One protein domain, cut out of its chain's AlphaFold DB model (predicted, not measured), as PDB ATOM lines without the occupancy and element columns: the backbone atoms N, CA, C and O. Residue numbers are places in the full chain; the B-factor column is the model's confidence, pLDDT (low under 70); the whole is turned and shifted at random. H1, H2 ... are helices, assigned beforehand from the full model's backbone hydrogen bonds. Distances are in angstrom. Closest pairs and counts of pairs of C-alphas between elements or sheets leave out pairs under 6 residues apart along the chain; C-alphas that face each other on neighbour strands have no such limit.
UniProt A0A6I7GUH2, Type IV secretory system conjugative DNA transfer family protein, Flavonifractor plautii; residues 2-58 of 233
ATOM      1  N   VAL A   2     -48.194 424.858 -64.328       75.69
ATOM      2  CA  VAL A   2     -48.621 424.335 -63.009       75.69
ATOM      3  C   VAL A   2     -47.443 424.047 -62.067       75.69
ATOM      4  O   VAL A   2     -47.480 424.454 -60.914       75.69
ATOM      5  N   TRP A   3     -46.361 423.447 -62.571       80.25
ATOM      6  CA  TRP A   3     -45.134 423.191 -61.799       80.25
ATOM      7  C   TRP A   3     -44.520 424.471 -61.198       80.25
ATOM      8  O   TRP A   3     -44.307 424.551 -59.993       80.25
ATOM      9  N   GLY A   4     -44.333 425.518 -62.010       75.38
ATOM     10  CA  GLY A   4     -43.810 426.804 -61.533       75.38
ATOM     11  C   GLY A   4     -44.760 427.519 -60.567       75.38
ATOM     12  O   GLY A   4     -44.309 428.132 -59.606       75.38
ATOM     13  N   ALA A   5     -46.075 427.390 -60.765       77.94
ATOM     14  CA  ALA A   5     -47.065 427.950 -59.849       77.94
ATOM     15  C   ALA A   5     -47.035 427.278 -58.466       77.94
ATOM     16  O   ALA A   5     -47.236 427.951 -57.455       77.94
ATOM     17  N   LEU A   6     -46.746 425.974 -58.404       78.00
ATOM     18  CA  LEU A   6     -46.592 425.237 -57.148       78.00
ATOM     19  C   LEU A   6     -45.314 425.634 -56.399       78.00
ATOM     20  O   LEU A   6     -45.365 425.833 -55.188       78.00
ATOM     21  N   LEU A   7     -44.206 425.856 -57.110       77.88
ATOM     22  CA  LEU A   7     -42.978 426.384 -56.504       77.88
ATOM     23  C   LEU A   7     -43.181 427.802 -55.945       77.88
ATOM     24  O   LEU A   7     -42.788 428.082 -54.817       77.88
ATOM     25  N   ILE A   8     -43.892 428.664 -56.683       77.19
ATOM     26  CA  ILE A   8     -44.262 430.015 -56.225       77.19
ATOM     27  C   ILE A   8     -45.177 429.958 -54.991       77.19
ATOM     28  O   ILE A   8     -45.055 430.777 -54.080       77.19
ATOM     29  N   ALA A   9     -46.088 428.979 -54.935       77.62
ATOM     30  CA  ALA A   9     -46.998 428.790 -53.807       77.62
ATOM     31  C   ALA A   9     -46.285 428.354 -52.520       77.62
ATOM     32  O   ALA A   9     -46.736 428.702 -51.428       77.62
ATOM     33  N   GLN A  10     -45.192 427.599 -52.641       76.94
ATOM     34  CA  GLN A  10     -44.363 427.159 -51.515       76.94
ATOM     35  C   GLN A  10     -43.394 428.251 -51.055       76.94
ATOM     36  O   GLN A  10     -43.100 428.353 -49.869       76.94
ATOM     37  N   SER A  11     -42.958 429.126 -51.965       74.19
ATOM     38  CA  SER A  11     -42.084 430.257 -51.644       74.19
ATOM     39  C   SER A  11     -42.829 431.495 -51.118       74.19
ATOM     40  O   SER A  11     -42.213 432.526 -50.868       74.19
ATOM     41  N   LEU A  12     -44.157 431.439 -50.965       73.06
ATOM     42  CA  LEU A  12     -45.021 432.595 -50.687       73.06
ATOM     43  C   LEU A  12     -45.002 433.006 -49.193       73.06
ATOM     44  O   LEU A  12     -45.927 432.698 -48.429       73.06
ATOM     45  N   GLY A  13     -43.937 433.719 -48.801       68.81
ATOM     46  CA  GLY A  13     -43.700 434.306 -47.468       68.81
ATOM     47  C   GLY A  13     -44.483 435.597 -47.173       68.81
ATOM     48  O   GLY A  13     -45.437 435.936 -47.879       68.81
ATOM     49  N   ARG A  14     -44.111 436.329 -46.107       68.50
ATOM     50  CA  ARG A  14     -44.799 437.575 -45.686       68.50
ATOM     51  C   ARG A  14     -44.355 438.816 -46.475       68.50
ATOM     52  O   ARG A  14     -44.987 439.862 -46.346       68.50
ATOM     53  N   GLY A  15     -43.324 438.707 -47.319       73.69
ATOM     54  CA  GLY A  15     -42.838 439.800 -48.168       73.69
ATOM     55  C   GLY A  15     -42.070 439.340 -49.415       73.69
ATOM     56  O   GLY A  15     -41.700 438.176 -49.548       73.69
ATOM     57  N   LEU A  16     -41.816 440.279 -50.336       70.31
ATOM     58  CA  LEU A  16     -41.123 440.036 -51.613       70.31
ATOM     59  C   LEU A  16     -39.666 439.535 -51.481       70.31
ATOM     60  O   LEU A  16     -39.301 438.644 -52.245       70.31
ATOM     61  N   PRO A  17     -38.829 440.040 -50.548       77.62
ATOM     62  CA  PRO A  17     -37.446 439.564 -50.419       77.62
ATOM     63  C   PRO A  17     -37.367 438.094 -49.997       77.62
ATOM     64  O   PRO A  17     -36.557 437.337 -50.518       77.62
ATOM     65  N   GLU A  18     -38.268 437.691 -49.102       74.75
ATOM     66  CA  GLU A  18     -38.384 436.326 -48.585       74.75
ATOM     67  C   GLU A  18     -38.912 435.359 -49.657       74.75
ATOM     68  O   GLU A  18     -38.502 434.203 -49.734       74.75
ATOM     69  N   LEU A  19     -39.779 435.854 -50.548       76.94
ATOM     70  CA  LEU A  19     -40.236 435.094 -51.705       76.94
ATOM     71  C   LEU A  19     -39.084 434.771 -52.653       76.94
ATOM     72  O   LEU A  19     -38.975 433.635 -53.101       76.94
ATOM     73  N   LEU A  20     -38.211 435.740 -52.937       76.31
ATOM     74  CA  LEU A  20     -37.073 435.532 -53.832       76.31
ATOM     75  C   LEU A  20     -36.079 434.523 -53.258       76.31
ATOM     76  O   LEU A  20     -35.666 433.617 -53.977       76.31
ATOM     77  N   THR A  21     -35.751 434.623 -51.966       78.69
ATOM     78  CA  THR A  21     -34.849 433.666 -51.310       78.69
ATOM     79  C   THR A  21     -35.441 432.258 -51.293       78.69
ATOM     80  O   THR A  21     -34.781 431.305 -51.705       78.69
ATOM     81  N   ASN A  22     -36.716 432.116 -50.927       79.12
ATOM     82  CA  ASN A  22     -37.366 430.806 -50.855       79.12
ATOM     83  C   ASN A  22     -37.566 430.184 -52.242       79.12
ATOM     84  O   ASN A  22     -37.450 428.971 -52.401       79.12
ATOM     85  N   LEU A  23     -37.819 431.007 -53.263       78.81
ATOM     86  CA  LEU A  23     -37.930 430.553 -54.645       78.81
ATOM     87  C   LEU A  23     -36.570 430.096 -55.187       78.81
ATOM     88  O   LEU A  23     -36.507 429.077 -55.870       78.81
ATOM     89  N   THR A  24     -35.473 430.784 -54.847       79.62
ATOM     90  CA  THR A  24     -34.125 430.330 -55.232       79.62
ATOM     91  C   THR A  24     -33.759 428.987 -54.608       79.62
ATOM     92  O   THR A  24     -33.195 428.139 -55.296       79.62
ATOM     93  N   THR A  25     -34.138 428.748 -53.351       76.62
ATOM     94  CA  THR A  25     -33.943 427.448 -52.694       76.62
ATOM     95  C   THR A  25     -34.828 426.364 -53.316       76.62
ATOM     96  O   THR A  25     -34.350 425.271 -53.603       76.62
ATOM     97  N   ALA A  26     -36.093 426.673 -53.615       77.19
ATOM     98  CA  ALA A  26     -37.014 425.736 -54.262       77.19
ATOM     99  C   ALA A  26     -36.573 425.349 -55.691       77.19
ATOM    100  O   ALA A  26     -36.825 424.236 -56.143       77.19
ATOM    101  N   LEU A  27     -35.865 426.233 -56.402       77.19
ATOM    102  CA  LEU A  27     -35.290 425.934 -57.719       77.19
ATOM    103  C   LEU A  27     -34.076 424.994 -57.665       77.19
ATOM    104  O   LEU A  27     -33.808 424.313 -58.653       77.19
ATOM    105  N   GLN A  28     -33.350 424.939 -56.541       81.06
ATOM    106  CA  GLN A  28     -32.232 424.002 -56.355       81.06
ATOM    107  C   GLN A  28     -32.716 422.554 -56.167       81.06
ATOM    108  O   GLN A  28     -31.997 421.622 -56.526       81.06
ATOM    109  N   HIS A  29     -33.953 422.370 -55.691       76.38
ATOM    110  CA  HIS A  29     -34.617 421.072 -55.538       76.38
ATOM    111  C   HIS A  29     -35.947 421.035 -56.316       76.38
ATOM    112  O   HIS A  29     -37.030 421.048 -55.735       76.38
ATOM    113  N   PRO A  30     -35.888 420.969 -57.659       70.19
ATOM    114  CA  PRO A  30     -37.032 421.221 -58.541       70.19
ATOM    115  C   PRO A  30     -38.178 420.196 -58.455       70.19
ATOM    116  O   PRO A  30     -39.251 420.436 -59.011       70.19
ATOM    117  N   LEU A  31     -37.967 419.044 -57.814       75.06
ATOM    118  CA  LEU A  31     -38.947 417.953 -57.730       75.06
ATOM    119  C   LEU A  31     -39.622 417.835 -56.352       75.06
ATOM    120  O   LEU A  31     -40.590 417.083 -56.231       75.06
ATOM    121  N   ASP A  32     -39.187 418.605 -55.349       74.25
ATOM    122  CA  ASP A  32     -39.732 418.555 -53.984       74.25
ATOM    123  C   ASP A  32     -40.974 419.444 -53.844       74.25
ATOM    124  O   ASP A  32     -40.942 420.559 -53.325       74.25
ATOM    125  N   ILE A  33     -42.103 418.939 -54.342       74.50
ATOM    126  CA  ILE A  33     -43.357 419.687 -54.435       74.50
ATOM    127  C   ILE A  33     -44.289 419.325 -53.274       74.50
ATOM    128  O   ILE A  33     -44.816 418.218 -53.200       74.50
ATOM    129  N   HIS A  34     -44.581 420.307 -52.426       77.00
ATOM    130  CA  HIS A  34     -45.551 420.212 -51.340       77.00
ATOM    131  C   HIS A  34     -46.822 421.014 -51.643       77.00
ATOM    132  O   HIS A  34     -46.772 422.146 -52.133       77.00
ATOM    133  N   TRP A  35     -47.980 420.434 -51.333       74.12
ATOM    134  CA  TRP A  35     -49.258 421.138 -51.425       74.12
ATOM    135  C   TRP A  35     -49.432 422.082 -50.235       74.12
ATOM    136  O   TRP A  35     -49.280 421.685 -49.084       74.12
ATOM    137  N   THR A  36     -49.764 423.334 -50.529       78.75
ATOM    138  CA  THR A  36     -50.015 424.391 -49.540       78.75
ATOM    139  C   THR A  36     -51.386 425.020 -49.773       78.75
ATOM    140  O   THR A  36     -51.904 424.986 -50.890       78.75
ATOM    141  N   ASP A  37     -51.946 425.690 -48.765       79.00
ATOM    142  CA  ASP A  37     -53.253 426.365 -48.872       79.00
ATOM    143  C   ASP A  37     -53.298 427.429 -49.988       79.00
ATOM    144  O   ASP A  37     -54.349 427.741 -50.545       79.00
ATOM    145  N   LYS A  38     -52.129 427.963 -50.372       79.38
ATOM    146  CA  LYS A  38     -51.969 428.968 -51.435       79.38
ATOM    147  C   LYS A  38     -51.741 428.362 -52.826       79.38
ATOM    148  O   LYS A  38     -51.680 429.102 -53.808       79.38
ATOM    149  N   SER A  39     -51.626 427.035 -52.932       80.44
ATOM    150  CA  SER A  39     -51.302 426.329 -54.181       80.44
ATOM    151  C   SER A  39     -52.370 426.513 -55.255       80.44
ATOM    152  O   SER A  39     -52.043 426.852 -56.391       80.44
ATOM    153  N   LEU A  40     -53.652 426.394 -54.893       81.25
ATOM    154  CA  LEU A  40     -54.759 426.603 -55.834       81.25
ATOM    155  C   LEU A  40     -54.811 428.046 -56.352       81.25
ATOM    156  O   LEU A  40     -54.964 428.271 -57.552       81.25
ATOM    157  N   LEU A  41     -54.628 429.023 -55.462       82.94
ATOM    158  CA  LEU A  41     -54.651 430.444 -55.810       82.94
ATOM    159  C   LEU A  41     -53.477 430.816 -56.729       82.94
ATOM    160  O   LEU A  41     -53.676 431.502 -57.729       82.94
ATOM    161  N   SER A  42     -52.277 430.306 -56.447       83.19
ATOM    162  CA  SER A  42     -51.097 430.504 -57.298       83.19
ATOM    163  C   SER A  42     -51.288 429.910 -58.699       83.19
ATOM    164  O   SER A  42     -51.025 430.575 -59.701       83.19
ATOM    165  N   ILE A  43     -51.829 428.686 -58.797       86.25
ATOM    166  CA  ILE A  43     -52.127 428.039 -60.085       86.25
ATOM    167  C   ILE A  43     -53.115 428.876 -60.902       86.25
ATOM    168  O   ILE A  43     -52.877 429.102 -62.091       86.25
ATOM    169  N   LEU A  44     -54.192 429.368 -60.284       87.25
ATOM    170  CA  LEU A  44     -55.191 430.192 -60.968       87.25
ATOM    171  C   LEU A  44     -54.604 431.517 -61.465       87.25
ATOM    172  O   LEU A  44     -54.844 431.884 -62.617       87.25
ATOM    173  N   ILE A  45     -53.797 432.205 -60.653       87.56
ATOM    174  CA  ILE A  45     -53.160 433.472 -61.041       87.56
ATOM    175  C   ILE A  45     -52.166 433.254 -62.183       87.56
ATOM    176  O   ILE A  45     -52.263 433.918 -63.213       87.56
ATOM    177  N   CYS A  46     -51.243 432.300 -62.050       87.00
ATOM    178  CA  CYS A  46     -50.242 432.030 -63.083       87.00
ATOM    179  C   CYS A  46     -50.877 431.564 -64.400       87.00
ATOM    180  O   CYS A  46     -50.412 431.945 -65.473       87.00
ATOM    181  N   THR A  47     -51.950 430.770 -64.335       88.12
ATOM    182  CA  THR A  47     -52.678 430.327 -65.534       88.12
ATOM    183  C   THR A  47     -53.438 431.487 -66.176       88.12
ATOM    184  O   THR A  47     -53.394 431.637 -67.393       88.12
ATOM    185  N   SER A  48     -54.060 432.359 -65.378       87.62
ATOM    186  CA  SER A  48     -54.761 433.550 -65.878       87.62
ATOM    187  C   SER A  48     -53.803 434.545 -66.535       87.62
ATOM    188  O   SER A  48     -54.087 435.031 -67.625       87.62
ATOM    189  N   LEU A  49     -52.637 434.801 -65.930       90.50
ATOM    190  CA  LEU A  49     -51.593 435.653 -66.515       90.50
ATOM    191  C   LEU A  49     -51.038 435.066 -67.817       90.50
ATOM    192  O   LEU A  49     -50.789 435.805 -68.766       90.50
ATOM    193  N   TYR A  50     -50.886 433.744 -67.887       88.31
ATOM    194  CA  TYR A  50     -50.446 433.062 -69.101       88.31
ATOM    195  C   TYR A  50     -51.478 433.153 -70.229       88.31
ATOM    196  O   TYR A  50     -51.123 433.517 -71.348       88.31
ATOM    197  N   ILE A  51     -52.757 432.901 -69.933       90.38
ATOM    198  CA  ILE A  51     -53.851 433.064 -70.901       90.38
ATOM    199  C   ILE A  51     -53.948 434.525 -71.350       90.38
ATOM    200  O   ILE A  51     -54.072 434.786 -72.540       90.38
ATOM    201  N   MET A  52     -53.830 435.485 -70.429       89.25
ATOM    202  CA  MET A  52     -53.814 436.911 -70.762       89.25
ATOM    203  C   MET A  52     -52.643 437.260 -71.689       89.25
ATOM    204  O   MET A  52     -52.851 437.947 -72.684       89.25
ATOM    205  N   GLY A  53     -51.439 436.744 -71.422       87.69
ATOM    206  CA  GLY A  53     -50.277 436.914 -72.298       87.69
ATOM    207  C   GLY A  53     -50.497 436.328 -73.696       87.69
ATOM    208  O   GLY A  53     -50.174 436.978 -74.687       87.69
ATOM    209  N   LEU A  54     -51.122 435.149 -73.791       86.56
ATOM    210  CA  LEU A  54     -51.514 434.551 -75.071       86.56
ATOM    211  C   LEU A  54     -52.567 435.385 -75.810       86.56
ATOM    212  O   LEU A  54     -52.457 435.566 -77.019       86.56
ATOM    213  N   CYS A  55     -53.563 435.920 -75.103       86.75
ATOM    214  CA  CYS A  55     -54.584 436.787 -75.686       86.75
ATOM    215  C   CYS A  55     -53.994 438.103 -76.197       86.75
ATOM    216  O   CYS A  55     -54.375 438.549 -77.276       86.75
ATOM    217  N   VAL A  56     -53.056 438.711 -75.463       86.31
ATOM    218  CA  VAL A  56     -52.343 439.913 -75.915       86.31
ATOM    219  C   VAL A  56     -51.504 439.588 -77.147       86.31
ATOM    220  O   VAL A  56     -51.659 440.258 -78.160       86.31
ATOM    221  N   TYR A  57     -50.722 438.506 -77.119       82.81
ATOM    222  CA  TYR A  57     -49.918 438.071 -78.266       82.81
ATOM    223  C   TYR A  57     -50.771 437.776 -79.512       82.81
ATOM    224  O   TYR A  57     -50.418 438.170 -80.623       82.81
ATOM    225  N   ALA A  58     -51.930 437.135 -79.339       78.81
ATOM    226  CA  ALA A  58     -52.872 436.879 -80.426       78.81
ATOM    227  C   ALA A  58     -53.573 438.161 -80.912       78.81
ATOM    228  O   ALA A  58     -53.786 438.327 -82.110       78.81
TER     229      ALA A  58
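This is residues 2 to 58 of the 233 residues of the protein "Type IV secretory system conjugative DNA transfer family protein" of Flavonifractor plautii (UniProt A0A6I7GUH2). A small body of three helices has one long arm: the short helix H1 is in the middle, with H2 packed on one side of it and residues 39 to 47 of H3 on another, while residues 48 to 58 of H3 stick out from the body. H1 and H2 follow each other through a tight link, and residues 29 to 38 lead from the end of H2 to the beginning of H3. The printed part has 57 residues with three named helices, in the order H1, H2, H3, and no named strand; its class is all helix. It is only just compact, close to loose, with a radius of gyration of the C-alphas of 12.3 A, and its outline is elongated, spanning 35 by 22 by 21 A.

Begin at C-alpha 2, at (-48.621, 424.335, -63.009); from there H1 runs through residues 2 to 10, 12.6 A from first to last C-alpha. Go on to C-alpha 16 at (-41.123, 440.036, -51.613), where H2 begins; it holds residues 16 to 28 and is 18.9 A long. Then look for C-alpha 39 at (-51.302, 426.329, -54.181), the first of H3, which is the longest helix with residues 39 to 58. It measures 28.3 A and ends at C-alpha 58, at (-52.872, 436.879, -80.426).

Start from H1, which touches both other helices. H1 and H2 touch, and their closest C-alphas are those of Leu 7 and Ala 26, 6.4 A apart. Their lines stand at a steep tilt of 55 degrees, and they run opposite ways. H1 also touches H3, which meets it with residues 39 to 47 alone; here the closest C-alphas are those of Ala 9 and Ser 39, 5.0 A apart. These two lines stand at a steep tilt of 46 degrees, again opposite ways. H2 and H3, though they follow each other along the chain, are apart. On the backbone of H1, H2 and H3 you will find every O i to N i+4 pair within hydrogen-bond range.

The C-alphas of Arg 14 and Ala 58 are the two farthest apart, at 35.7 A. Residues 48 to 58, which belong to H3, stand free; without them the body has 46 residues and spans 24 by 23 by 16 A. The printed part runs from residue 2 to residue 58 with no cut. The link from H1 to H2 is tight and the link from H2 to H3 is short, with 10 residues. In the B-factor column, the mean pLDDT of the printed part is 79.6; look at residues 13 to 14 for the two that are under 70.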